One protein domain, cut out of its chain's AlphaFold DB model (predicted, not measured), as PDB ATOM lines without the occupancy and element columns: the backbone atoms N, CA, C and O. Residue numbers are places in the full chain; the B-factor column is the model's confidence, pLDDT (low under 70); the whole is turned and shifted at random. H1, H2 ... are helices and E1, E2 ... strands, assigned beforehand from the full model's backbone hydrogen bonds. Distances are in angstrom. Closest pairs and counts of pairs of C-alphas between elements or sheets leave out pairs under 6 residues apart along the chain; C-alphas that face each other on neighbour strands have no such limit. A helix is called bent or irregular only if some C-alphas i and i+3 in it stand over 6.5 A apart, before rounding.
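AT A GLANCE: This is residues 18 to 107 of the 119 residues of an uncharacterized protein of Rhizophagus irregularis (UniProt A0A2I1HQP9). A long, narrow sheet of three antiparallel strands, order E3 - E2 - E5, has the bent strand E6 folding back past its E5 edge, only loosely packed. Toward the end away from the E2-E3 turn lie the short helix H1 and two small strand pairs, E1 with E6 and E4 with E7, both antiparallel. The 90 printed residues, mostly strand by class, have seven named strands and one named helix, in the order E1 E2 E3 H1 E4 E5 E6 E7. The whole is only just compact, close to loose, with a radius of gyration of the C-alphas of 14.5 A and spans of 41 by 28 by 19 A.

HOW THE PARTS SIT: E1, residues 18 to 20, is the antiparallel neighbour of E6, residues 88 to 98, with N 89 and O 19 at 2.8 A. E2, residues 26 to 34, forms a hairpin with E3, residues 45 to 52; N 29 and O 49 are 2.8 A apart. H1, residues 53 to 59, only grazes this sheet, with its residues 53 to 57; 1 of its 3 O i to N i+4 pairs and 3 of its 4 O i to N i+3 pairs are within hydrogen-bond range. E4, residues 65 to 68, pairs antiparallel with E7, residues 104 to 106, N 66 and O 105 at 2.8 A. E4 and E6 are near each other. E5, residues 77 to 85, is antiparallel to E2 at 164 degrees, N 30 and O 81 at 2.8 A. The closest C-alphas of E5 and E6 are those of Pro 80 and Ala 95, 7.3 A.

IN THESE COORDINATES: E1 begins at C-alpha 18 (101.422, 160.375, 203.210). E2 measures 26.4 A, E3 23.2 A and E5 26.8 A. E6, 26.2 A, bends by 61 degrees at residue 93. E7 ends at C-alpha 106 (98.428, 174.570, 203.334).

THE WHOLE: The C-alphas farthest apart, Leu 21 and Gln 38, are 41.8 A apart. The printed part has no cut and no long link. Residues 39 to 40 are under pLDDT 70.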
ATOM      1  N   ASN A  18     102.415 161.172 203.927       93.81
ATOM      2  CA  ASN A  18     101.422 160.375 203.210       93.81
ATOM      3  C   ASN A  18     100.790 159.310 204.108       93.81
ATOM      4  O   ASN A  18      99.585 159.097 204.040       93.81
ATOM      5  N   GLU A  19     101.610 158.610 204.895       94.25
ATOM      6  CA  GLU A  19     101.166 157.455 205.680       94.25
ATOM      7  C   GLU A  19     102.118 157.180 206.854       94.25
ATOM      8  O   GLU A  19     103.343 157.269 206.713       94.25
ATOM      9  N   ILE A  20     101.560 156.807 208.004       94.06
ATOM     10  CA  ILE A  20     102.267 156.416 209.224       94.06
ATOM     11  C   ILE A  20     101.900 154.969 209.561       94.06
ATOM     12  O   ILE A  20     100.791 154.660 209.988       94.06
ATOM     13  N   LEU A  21     102.862 154.058 209.436       89.69
ATOM     14  CA  LEU A  21     102.619 152.619 209.590       89.69
ATOM     15  C   LEU A  21     102.825 152.113 211.032       89.69
ATOM     16  O   LEU A  21     102.472 150.976 211.341       89.69
ATOM     17  N   ASN A  22     103.425 152.911 211.924       88.25
ATOM     18  CA  ASN A  22     103.671 152.528 213.320       88.25
ATOM     19  C   ASN A  22     103.651 153.747 214.262       88.25
ATOM     20  O   ASN A  22     104.059 154.841 213.881       88.25
ATOM     21  N   LYS A  23     103.224 153.526 215.512       91.62
ATOM     22  CA  LYS A  23     103.217 154.511 216.604       91.62
ATOM     23  C   LYS A  23     104.606 154.864 217.128       91.62
ATOM     24  O   LYS A  23     104.774 155.911 217.742       91.62
ATOM     25  N   ASP A  24     105.596 154.000 216.919       93.19
ATOM     26  CA  ASP A  24     106.990 154.316 217.238       93.19
ATOM     27  C   ASP A  24     107.638 155.068 216.069       93.19
ATOM     28  O   ASP A  24     108.399 154.509 215.277       93.19
ATOM     29  N   CYS A  25     107.242 156.331 215.901       94.31
ATOM     30  CA  CYS A  25     107.779 157.205 214.869       94.31
ATOM     31  C   CYS A  25     108.071 158.614 215.386       94.31
ATOM     32  O   CYS A  25     107.448 159.106 216.337       94.31
ATOM     33  N   PHE A  26     109.035 159.270 214.740       95.50
ATOM     34  CA  PHE A  26     109.306 160.683 214.959       95.50
ATOM     35  C   PHE A  26     109.869 161.348 213.707       95.50
ATOM     36  O   PHE A  26     110.513 160.712 212.869       95.50
ATOM     37  N   ILE A  27     109.678 162.664 213.643       96.75
ATOM     38  CA  ILE A  27     110.373 163.553 212.715       96.75
ATOM     39  C   ILE A  27     111.147 164.561 213.556       96.75
ATOM     40  O   ILE A  27     110.564 165.315 214.332       96.75
ATOM     41  N   LYS A  28     112.469 164.577 213.420       97.69
ATOM     42  CA  LYS A  28     113.357 165.468 214.156       97.69
ATOM     43  C   LYS A  28     114.036 166.432 213.196       97.69
ATOM     44  O   LYS A  28     114.872 166.047 212.386       97.69
ATOM     45  N   PHE A  29     113.706 167.705 213.323       97.25
ATOM     46  CA  PHE A  29     114.372 168.796 212.633       97.25
ATOM     47  C   PHE A  29     115.560 169.271 213.460       97.25
ATOM     48  O   PHE A  29     115.454 169.478 214.668       97.25
ATOM     49  N   ILE A  30     116.694 169.463 212.802       96.12
ATOM     50  CA  ILE A  30     117.941 169.904 213.416       96.12
ATOM     51  C   ILE A  30     118.420 171.121 212.639       96.12
ATOM     52  O   ILE A  30     118.607 171.060 211.427       96.12
ATOM     53  N   ILE A  31     118.630 172.228 213.339       94.19
ATOM     54  CA  ILE A  31     119.134 173.468 212.770       94.19
ATOM     55  C   ILE A  31     120.485 173.779 213.393       94.19
ATOM     56  O   ILE A  31     120.595 173.968 214.607       94.19
ATOM     57  N   LYS A  32     121.501 173.873 212.540       93.00
ATOM     58  CA  LYS A  32     122.813 174.402 212.904       93.00
ATOM     59  C   LYS A  32     122.989 175.776 212.287       93.00
ATOM     60  O   LYS A  32     122.689 175.948 211.107       93.00
ATOM     61  N   SER A  33     123.453 176.754 213.056       90.94
ATOM     62  CA  SER A  33     123.569 178.119 212.549       90.94
ATOM     63  C   SER A  33     124.757 178.907 213.100       90.94
ATOM     64  O   SER A  33     125.241 178.651 214.204       90.94
ATOM     65  N   THR A  34     125.247 179.867 212.313       89.69
ATOM     66  CA  THR A  34     126.353 180.764 212.684       89.69
ATOM     67  C   THR A  34     126.364 182.054 211.861       89.69
ATOM     68  O   THR A  34     125.811 182.127 210.765       89.69
ATOM     69  N   ASN A  35     127.014 183.090 212.388       87.50
ATOM     70  CA  ASN A  35     127.280 184.334 211.661       87.50
ATOM     71  C   ASN A  35     128.643 184.344 210.957       87.50
ATOM     72  O   ASN A  35     128.939 185.289 210.231       87.50
ATOM     73  N   PHE A  36     129.467 183.316 211.165       85.00
ATOM     74  CA  PHE A  36     130.806 183.228 210.595       85.00
ATOM     75  C   PHE A  36     130.796 182.382 209.324       85.00
ATOM     76  O   PHE A  36     130.248 181.287 209.310       85.00
ATOM     77  N   GLU A  37     131.421 182.891 208.267       74.69
ATOM     78  CA  GLU A  37     131.468 182.251 206.945       74.69
ATOM     79  C   GLU A  37     132.372 181.004 206.931       74.69
ATOM     80  O   GLU A  37     132.093 180.028 206.240       74.69
ATOM     81  N   GLN A  38     133.425 181.000 207.755       72.62
ATOM     82  CA  GLN A  38     134.329 179.867 207.960       72.62
ATOM     83  C   GLN A  38     134.167 179.360 209.392       72.62
ATOM     84  O   GLN A  38     134.798 179.881 210.310       72.62
ATOM     85  N   TYR A  39     133.300 178.373 209.601       65.81
ATOM     86  CA  TYR A  39     132.994 177.879 210.942       65.81
ATOM     87  C   TYR A  39     133.566 176.489 211.202       65.81
ATOM     88  O   TYR A  39     133.544 175.596 210.352       65.81
ATOM     89  N   LYS A  40     134.043 176.289 212.433       68.44
ATOM     90  CA  LYS A  40     134.267 174.956 212.998       68.44
ATOM     91  C   LYS A  40     132.967 174.477 213.638       68.44
ATOM     92  O   LYS A  40     132.236 175.269 214.224       68.44
ATOM     93  N   ASN A  41     132.697 173.172 213.588       70.62
ATOM     94  CA  ASN A  41     131.472 172.584 214.157       70.62
ATOM     95  C   ASN A  41     131.210 172.974 215.626       70.62
ATOM     96  O   ASN A  41     130.057 173.012 216.041       70.62
ATOM     97  N   SER A  42     132.256 173.281 216.400       72.25
ATOM     98  CA  SER A  42     132.170 173.711 217.802       72.25
ATOM     99  C   SER A  42     131.537 175.091 218.018       72.25
ATOM    100  O   SER A  42     131.186 175.415 219.145       72.25
ATOM    101  N   GLU A  43     131.411 175.911 216.974       76.50
ATOM    102  CA  GLU A  43     130.912 177.295 217.054       76.50
ATOM    103  C   GLU A  43     129.461 177.434 216.565       76.50
ATOM    104  O   GLU A  43     128.897 178.528 216.564       76.50
ATOM    105  N   LEU A  44     128.847 176.325 216.143       83.31
ATOM    106  CA  LEU A  44     127.480 176.306 215.643       83.31
ATOM    107  C   LEU A  44     126.494 176.372 216.803       83.31
ATOM    108  O   LEU A  44     126.503 175.530 217.703       83.31
ATOM    109  N   LYS A  45     125.568 177.328 216.737       88.12
ATOM    110  CA  LYS A  45     124.346 177.221 217.524       88.12
ATOM    111  C   LYS A  45     123.564 176.023 217.022       88.12
ATOM    112  O   LYS A  45     123.459 175.799 215.818       88.12
ATOM    113  N   HIS A  46     123.016 175.270 217.963       91.00
ATOM    114  CA  HIS A  46     122.300 174.036 217.691       91.00
ATOM    115  C   HIS A  46     120.887 174.139 218.246       91.00
ATOM    116  O   HIS A  46     120.678 174.553 219.390       91.00
ATOM    117  N   TYR A  47     119.911 173.787 217.423       92.00
ATOM    118  CA  TYR A  47     118.511 173.721 217.797       92.00
ATOM    119  C   TYR A  47     117.893 172.449 217.231       92.00
ATOM    120  O   TYR A  47     118.152 172.086 216.088       92.00
ATOM    121  N   GLU A  48     117.067 171.791 218.034       96.06
ATOM    122  CA  GLU A  48     116.346 170.588 217.640       96.06
ATOM    123  C   GLU A  48     114.862 170.773 217.935       96.06
ATOM    124  O   GLU A  48     114.492 171.292 218.990       96.06
ATOM    125  N   HIS A  49     114.026 170.322 217.008       96.81
ATOM    126  CA  HIS A  49     112.579 170.256 217.161       96.81
ATOM    127  C   HIS A  49     112.112 168.870 216.753       96.81
ATOM    128  O   HIS A  49     112.403 168.430 215.645       96.81
ATOM    129  N   MET A  50     111.423 168.168 217.645       97.25
ATOM    130  CA  MET A  50     111.028 166.781 217.420       97.25
ATOM    131  C   MET A  50     109.515 166.646 217.512       97.25
ATOM    132  O   MET A  50     108.935 166.900 218.565       97.25
ATOM    133  N   LEU A  51     108.912 166.189 216.420       96.81
ATOM    134  CA  LEU A  51     107.523 165.766 216.348       96.81
ATOM    135  C   LEU A  51     107.449 164.287 216.708       96.81
ATOM    136  O   LEU A  51     108.111 163.458 216.079       96.81
ATOM    137  N   LYS A  52     106.659 163.960 217.729       96.19
ATOM    138  CA  LYS A  52     106.357 162.568 218.095       96.19
ATOM    139  C   LYS A  52     105.120 162.091 217.340       96.19
ATOM    140  O   LYS A  52     104.441 162.900 216.720       96.19
ATOM    141  N   TYR A  53     104.799 160.803 217.443       95.69
ATOM    142  CA  TYR A  53     103.640 160.188 216.785       95.69
ATOM    143  C   TYR A  53     102.368 161.046 216.784       95.69
ATOM    144  O   TYR A  53     101.842 161.319 215.716       95.69
ATOM    145  N   GLU A  54     101.920 161.538 217.942       96.38
ATOM    146  CA  GLU A  54     100.690 162.343 218.035       96.38
ATOM    147  C   GLU A  54     100.764 163.673 217.266       96.38
ATOM    148  O   GLU A  54      99.742 164.211 216.852       96.38
ATOM    149  N   ASP A  55     101.962 164.221 217.068       96.00
ATOM    150  CA  ASP A  55     102.167 165.433 216.277       96.00
ATOM    151  C   ASP A  55     102.295 165.109 214.790       96.00
ATOM    152  O   ASP A  55     101.691 165.790 213.967       96.00
ATOM    153  N   VAL A  56     103.020 164.040 214.442       95.69
ATOM    154  CA  VAL A  56     103.158 163.566 213.055       95.69
ATOM    155  C   VAL A  56     101.803 163.116 212.501       95.69
ATOM    156  O   VAL A  56     101.496 163.399 211.348       95.69
ATOM    157  N   LEU A  57     100.957 162.502 213.334       95.75
ATOM    158  CA  LEU A  57      99.601 162.076 212.983       95.75
ATOM    159  C   LEU A  57      98.712 163.246 212.552       95.75
ATOM    160  O   LEU A  57      97.882 163.086 211.665       95.75
ATOM    161  N   LYS A  58      98.914 164.445 213.112       96.25
ATOM    162  CA  LYS A  58      98.179 165.651 212.688       96.25
ATOM    163  C   LYS A  58      98.558 166.106 211.276       96.25
ATOM    164  O   LYS A  58      97.823 166.895 210.696       96.25
ATOM    165  N   LEU A  59      99.704 165.658 210.757       96.19
ATOM    166  CA  LEU A  59     100.207 166.011 209.428       96.19
ATOM    167  C   LEU A  59      99.824 164.977 208.359       96.19
ATOM    168  O   LEU A  59      99.917 165.277 207.169       96.19
ATOM    169  N   GLU A  60      99.425 163.771 208.770       95.69
ATOM    170  CA  GLU A  60      99.069 162.681 207.865       95.69
ATOM    171  C   GLU A  60      97.870 163.060 206.987       95.69
ATOM    172  O   GLU A  60      96.848 163.551 207.465       95.69
ATOM    173  N   GLY A  61      97.997 162.841 205.677       94.38
ATOM    174  CA  GLY A  61      96.900 163.043 204.728       94.38
ATOM    175  C   GLY A  61      96.565 164.507 204.417       94.38
ATOM    176  O   GLY A  61      95.651 164.754 203.632       94.38
ATOM    177  N   LEU A  62      97.308 165.481 204.959       94.25
ATOM    178  CA  LEU A  62      97.124 166.902 204.625       94.25
ATOM    179  C   LEU A  62      97.629 167.271 203.219       94.25
ATOM    180  O   LEU A  62      97.331 168.355 202.718       94.25
ATOM    181  N   GLY A  63      98.402 166.388 202.580       94.44
ATOM    182  CA  GLY A  63      99.100 166.682 201.332       94.44
ATOM    183  C   GLY A  63     100.318 167.581 201.558       94.44
ATOM    184  O   GLY A  63     100.975 167.523 202.598       94.44
ATOM    185  N   TRP A  64     100.652 168.409 200.564       96.25
ATOM    186  CA  TRP A  64     101.765 169.347 200.688       96.25
ATOM    187  C   TRP A  64     101.417 170.501 201.627       96.25
ATOM    188  O   TRP A  64     100.512 171.294 201.364       96.25
ATOM    189  N   ILE A  65     102.213 170.637 202.679       96.69
ATOM    190  CA  ILE A  65     102.161 171.755 203.613       96.69
ATOM    191  C   ILE A  65     103.528 172.421 203.703       96.69
ATOM    192  O   ILE A  65     104.560 171.807 203.433       96.69
ATOM    193  N   GLU A  66     103.540 173.670 204.138       97.56
ATOM    194  CA  GLU A  66     104.704 174.279 204.756       97.56
ATOM    195  C   GLU A  66     104.577 174.184 206.275       97.56
ATOM    196  O   GLU A  66     103.602 174.662 206.852       97.56
ATOM    197  N   TYR A  67     105.574 173.585 206.919       97.38
ATOM    198  CA  TYR A  67     105.695 173.511 208.369       97.38
ATOM    199  C   TYR A  67     106.782 174.477 208.847       97.38
ATOM    200  O   TYR A  67     107.965 174.292 208.536       97.38
ATOM    201  N   GLN A  68     106.395 175.518 209.585       96.00
ATOM    202  CA  GLN A  68     107.315 176.475 210.189       96.00
ATOM    203  C   GLN A  68     107.781 175.980 211.560       96.00
ATOM    204  O   GLN A  68     106.982 175.784 212.472       96.00
ATOM    205  N   LEU A  69     109.097 175.847 211.745       95.12
ATOM    206  CA  LEU A  69     109.659 175.515 213.054       95.12
ATOM    207  C   LEU A  69     109.385 176.638 214.068       95.12
ATOM    208  O   LEU A  69     109.516 177.816 213.724       95.12
ATOM    209  N   PRO A  70     109.110 176.311 215.344       91.81
ATOM    210  CA  PRO A  70     108.676 177.303 216.330       91.81
ATOM    211  C   PRO A  70     109.786 178.278 216.753       91.81
ATOM    212  O   PRO A  70     109.511 179.293 217.392       91.81
ATOM    213  N   LYS A  71     111.050 177.992 216.421       88.81
ATOM    214  CA  LYS A  71     112.185 178.857 216.746       88.81
ATOM    215  C   LYS A  71     112.685 179.613 215.520       88.81
ATOM    216  O   LYS A  71     113.133 179.012 214.544       88.81
ATOM    217  N   ASN A  72     112.720 180.939 215.641       88.62
ATOM    218  CA  ASN A  72     113.362 181.808 214.660       88.62
ATOM    219  C   ASN A  72     114.889 181.733 214.759       88.62
ATOM    220  O   ASN A  72     115.463 181.619 215.847       88.62
ATOM    221  N   VAL A  73     115.545 181.862 213.610       87.69
ATOM    222  CA  VAL A  73     116.998 181.795 213.457       87.69
ATOM    223  C   VAL A  73     117.491 183.139 212.931       87.69
ATOM    224  O   VAL A  73     117.094 183.581 211.854       87.69
ATOM    225  N   GLY A  74     118.323 183.815 213.725       86.06
ATOM    226  CA  GLY A  74     118.869 185.137 213.387       86.06
ATOM    227  C   GLY A  74     120.244 185.082 212.723       86.06
ATOM    228  O   GLY A  74     120.726 186.089 212.213       86.06
ATOM    229  N   GLU A  75     120.894 183.920 212.737       88.56
ATOM    230  CA  GLU A  75     122.222 183.745 212.160       88.56
ATOM    231  C   GLU A  75     122.184 183.773 210.629       88.56
ATOM    232  O   GLU A  75     121.175 183.405 210.039       88.56
ATOM    233  N   LEU A  76     123.268 184.185 209.968       85.75
ATOM    234  CA  LEU A  76     123.330 184.273 208.500       85.75
ATOM    235  C   LEU A  76     123.415 182.897 207.828       85.75
ATOM    236  O   LEU A  76     122.633 182.593 206.928       85.75
ATOM    237  N   TYR A  77     124.328 182.051 208.295       87.38
ATOM    238  CA  TYR A  77     124.556 180.722 207.744       87.38
ATOM    239  C   TYR A  77     123.732 179.719 208.531       87.38
ATOM    240  O   TYR A  77     123.886 179.594 209.746       87.38
ATOM    241  N   VAL A  78     122.830 179.028 207.839       88.38
ATOM    242  CA  VAL A  78     121.935 178.043 208.441       88.38
ATOM    243  C   VAL A  78     122.005 176.757 207.651       88.38
ATOM    244  O   VAL A  78     121.826 176.749 206.438       88.38
ATOM    245  N   GLN A  79     122.239 175.673 208.373       91.50
ATOM    246  CA  GLN A  79     122.265 174.321 207.865       91.50
ATOM    247  C   GLN A  79     121.112 173.547 208.514       91.50
ATOM    248  O   GLN A  79     121.246 173.075 209.649       91.50
ATOM    249  N   PRO A  80     119.962 173.453 207.828       92.62
ATOM    250  CA  PRO A  80     118.864 172.613 208.260       92.62
ATOM    251  C   PRO A  80     119.147 171.147 207.894       92.62
ATOM    252  O   PRO A  80     119.687 170.846 206.831       92.62
ATOM    253  N   SER A  81     118.770 170.225 208.768       95.19
ATOM    254  CA  SER A  81     118.782 168.785 208.518       95.19
ATOM    255  C   SER A  81     117.591 168.125 209.203       95.19
ATOM    256  O   SER A  81     116.986 168.703 210.107       95.19
ATOM    257  N   ILE A  82     117.256 166.914 208.777       95.06
ATOM    258  CA  ILE A  82     116.111 166.165 209.285       95.06
ATOM    259  C   ILE A  82     116.522 164.720 209.551       95.06
ATOM    260  O   ILE A  82     117.305 164.138 208.801       95.06
ATOM    261  N   GLU A  83     116.004 164.161 210.629       95.50
ATOM    262  CA  GLU A  83     116.127 162.760 210.996       95.50
ATOM    263  C   GLU A  83     114.714 162.200 211.146       95.50
ATOM    264  O   GLU A  83     113.871 162.785 211.825       95.50
ATOM    265  N   ILE A  84     114.444 161.088 210.472       92.69
ATOM    266  CA  ILE A  84     113.138 160.431 210.484       92.69
ATOM    267  C   ILE A  84     113.370 159.008 210.964       92.69
ATOM    268  O   ILE A  84     114.265 158.322 210.467       92.69
ATOM    269  N   ASN A  85     112.562 158.571 211.922       91.81
ATOM    270  CA  ASN A  85     112.589 157.208 212.426       91.81
ATOM    271  C   ASN A  85     111.192 156.594 212.407       91.81
ATOM    272  O   ASN A  85     110.177 157.290 212.498       91.81
ATOM    273  N   GLY A  86     111.171 155.267 212.357       84.12
ATOM    274  CA  GLY A  86     109.955 154.491 212.234       84.12
ATOM    275  C   GLY A  86     109.469 154.439 210.793       84.12
ATOM    276  O   GLY A  86     110.146 154.824 209.841       84.12
ATOM    277  N   SER A  87     108.268 153.911 210.628       87.06
ATOM    278  CA  SER A  87     107.686 153.648 209.319       87.06
ATOM    279  C   SER A  87     106.793 154.817 208.892       87.06
ATOM    280  O   SER A  87     105.572 154.695 208.880       87.06
ATOM    281  N   VAL A  88     107.416 155.963 208.592       92.56
ATOM    282  CA  VAL A  88     106.749 157.174 208.081       92.56
ATOM    283  C   VAL A  88     107.037 157.314 206.590       92.56
ATOM    284  O   VAL A  88     108.186 157.476 206.183       92.56
ATOM    285  N   ASN A  89     105.992 157.275 205.770       93.56
ATOM    286  CA  ASN A  89     106.071 157.581 204.350       93.56
ATOM    287  C   ASN A  89     105.915 159.094 204.157       93.56
ATOM    288  O   ASN A  89     104.806 159.630 204.166       93.56
ATOM    289  N   MET A  90     107.042 159.786 204.008       93.56
ATOM    290  CA  MET A  90     107.105 161.242 203.919       93.56
ATOM    291  C   MET A  90     107.900 161.686 202.694       93.56
ATOM    292  O   MET A  90     108.914 161.087 202.337       93.56
ATOM    293  N   GLN A  91     107.459 162.780 202.081       95.00
ATOM    294  CA  GLN A  91     108.165 163.486 201.018       95.00
ATOM    295  C   GLN A  91     108.553 164.890 201.482       95.00
ATOM    296  O   GLN A  91     107.851 165.523 202.274       95.00
ATOM    297  N   ILE A  92     109.682 165.381 200.975       95.31
ATOM    298  CA  ILE A  92     110.226 166.710 201.262       95.31
ATOM    299  C   ILE A  92     110.551 167.360 199.924       95.31
ATOM    300  O   ILE A  92     111.137 166.709 199.061       95.31
ATOM    301  N   ASP A  93     110.171 168.622 199.758       95.81
ATOM    302  CA  ASP A  93     110.493 169.396 198.555       95.81
ATOM    303  C   ASP A  93     111.645 170.371 198.830       95.81
ATOM    304  O   ASP A  93     112.727 170.258 198.260       95.81
ATOM    305  N   TYR A  94     111.465 171.277 199.795       95.19
ATOM    306  CA  TYR A  94     112.496 172.244 200.164       95.19
ATOM    307  C   TYR A  94     112.466 172.608 201.649       95.19
ATOM    308  O   TYR A  94     111.466 172.430 202.345       95.19
ATOM    309  N   ALA A  95     113.569 173.205 202.099       94.25
ATOM    310  CA  ALA A  95     113.644 173.999 203.317       94.25
ATOM    311  C   ALA A  95     114.002 175.438 202.939       94.25
ATOM    312  O   ALA A  95     114.940 175.664 202.173       94.25
ATOM    313  N   ARG A  96     113.274 176.419 203.475       93.62
ATOM    314  CA  ARG A  96     113.520 177.840 203.216       93.62
ATOM    315  C   ARG A  96     113.538 178.655 204.498       93.62
ATOM    316  O   ARG A  96     112.974 178.275 205.521       93.62
ATOM    317  N   ARG A  97     114.178 179.815 204.412       90.88
ATOM    318  CA  ARG A  97     114.091 180.867 205.419       90.88
ATOM    319  C   ARG A  97     112.891 181.759 205.100       90.88
ATOM    320  O   ARG A  97     112.729 182.165 203.950       90.88
ATOM    321  N   GLY A  98     112.074 182.081 206.093       90.94
ATOM    322  CA  GLY A  98     110.930 182.971 205.906       90.94
ATOM    323  C   GLY A  98     110.054 183.061 207.144       90.94
ATOM    324  O   GLY A  98     110.437 182.589 208.209       90.94
ATOM    325  N   CYS A  99     108.885 183.671 206.987       89.50
ATOM    326  CA  CYS A  99     107.844 183.702 208.006       89.50
ATOM    327  C   CYS A  99     106.500 183.427 207.333       89.50
ATOM    328  O   CYS A  99     106.169 184.084 206.346       89.50
ATOM    329  N   ASN A 100     105.757 182.484 207.884       88.56
ATOM    330  CA  ASN A 100     104.356 182.234 207.611       88.56
ATOM    331  C   ASN A 100     103.521 182.829 208.754       88.56
ATOM    332  O   ASN A 100     104.028 183.051 209.858       88.56
ATOM    333  N   GLU A 101     102.250 183.113 208.478       87.44
ATOM    334  CA  GLU A 101     101.310 183.605 209.497       87.44
ATOM    335  C   GLU A 101     100.967 182.511 210.518       87.44
ATOM    336  O   GLU A 101     100.800 182.795 211.704       87.44
ATOM    337  N   GLU A 102     100.932 181.259 210.061       91.12
ATOM    338  CA  GLU A 102     100.597 180.078 210.851       91.12
ATOM    339  C   GLU A 102     101.767 179.081 210.899       91.12
ATOM    340  O   GLU A 102     102.650 179.084 210.039       91.12
ATOM    341  N   GLU A 103     101.764 178.197 211.904       92.62
ATOM    342  CA  GLU A 103     102.744 177.103 212.025       92.62
ATOM    343  C   GLU A 103     102.657 176.130 210.843       92.62
ATOM    344  O   GLU A 103     103.676 175.653 210.345       92.62
ATOM    345  N   ILE A 104     101.437 175.859 210.378       95.38
ATOM    346  CA  ILE A 104     101.156 175.026 209.212       95.38
ATOM    347  C   ILE A 104     100.502 175.917 208.168       95.38
ATOM    348  O   ILE A 104      99.482 176.540 208.430       95.38
ATOM    349  N   THR A 105     101.064 175.965 206.967       95.31
ATOM    350  CA  THR A 105     100.441 176.636 205.823       95.31
ATOM    351  C   THR A 105     100.138 175.606 204.749       95.31
ATOM    352  O   THR A 105     101.028 174.907 204.270       95.31
ATOM    353  N   TYR A 106      98.868 175.498 204.370       92.50
ATOM    354  CA  TYR A 106      98.428 174.570 203.334       92.50
ATOM    355  C   TYR A 106      98.861 175.060 201.955       92.50
ATOM    356  O   TYR A 106      98.619 176.214 201.599       92.50
ATOM    357  N   ILE A 107      99.469 174.178 201.160       87.81
ATOM    358  CA  ILE A 107      99.802 174.492 199.773       87.81
ATOM    359  C   ILE A 107      98.656 173.983 198.896       87.81
ATOM    360  O   ILE A 107      98.464 172.768 198.797       87.81
TER     361      ILE A 107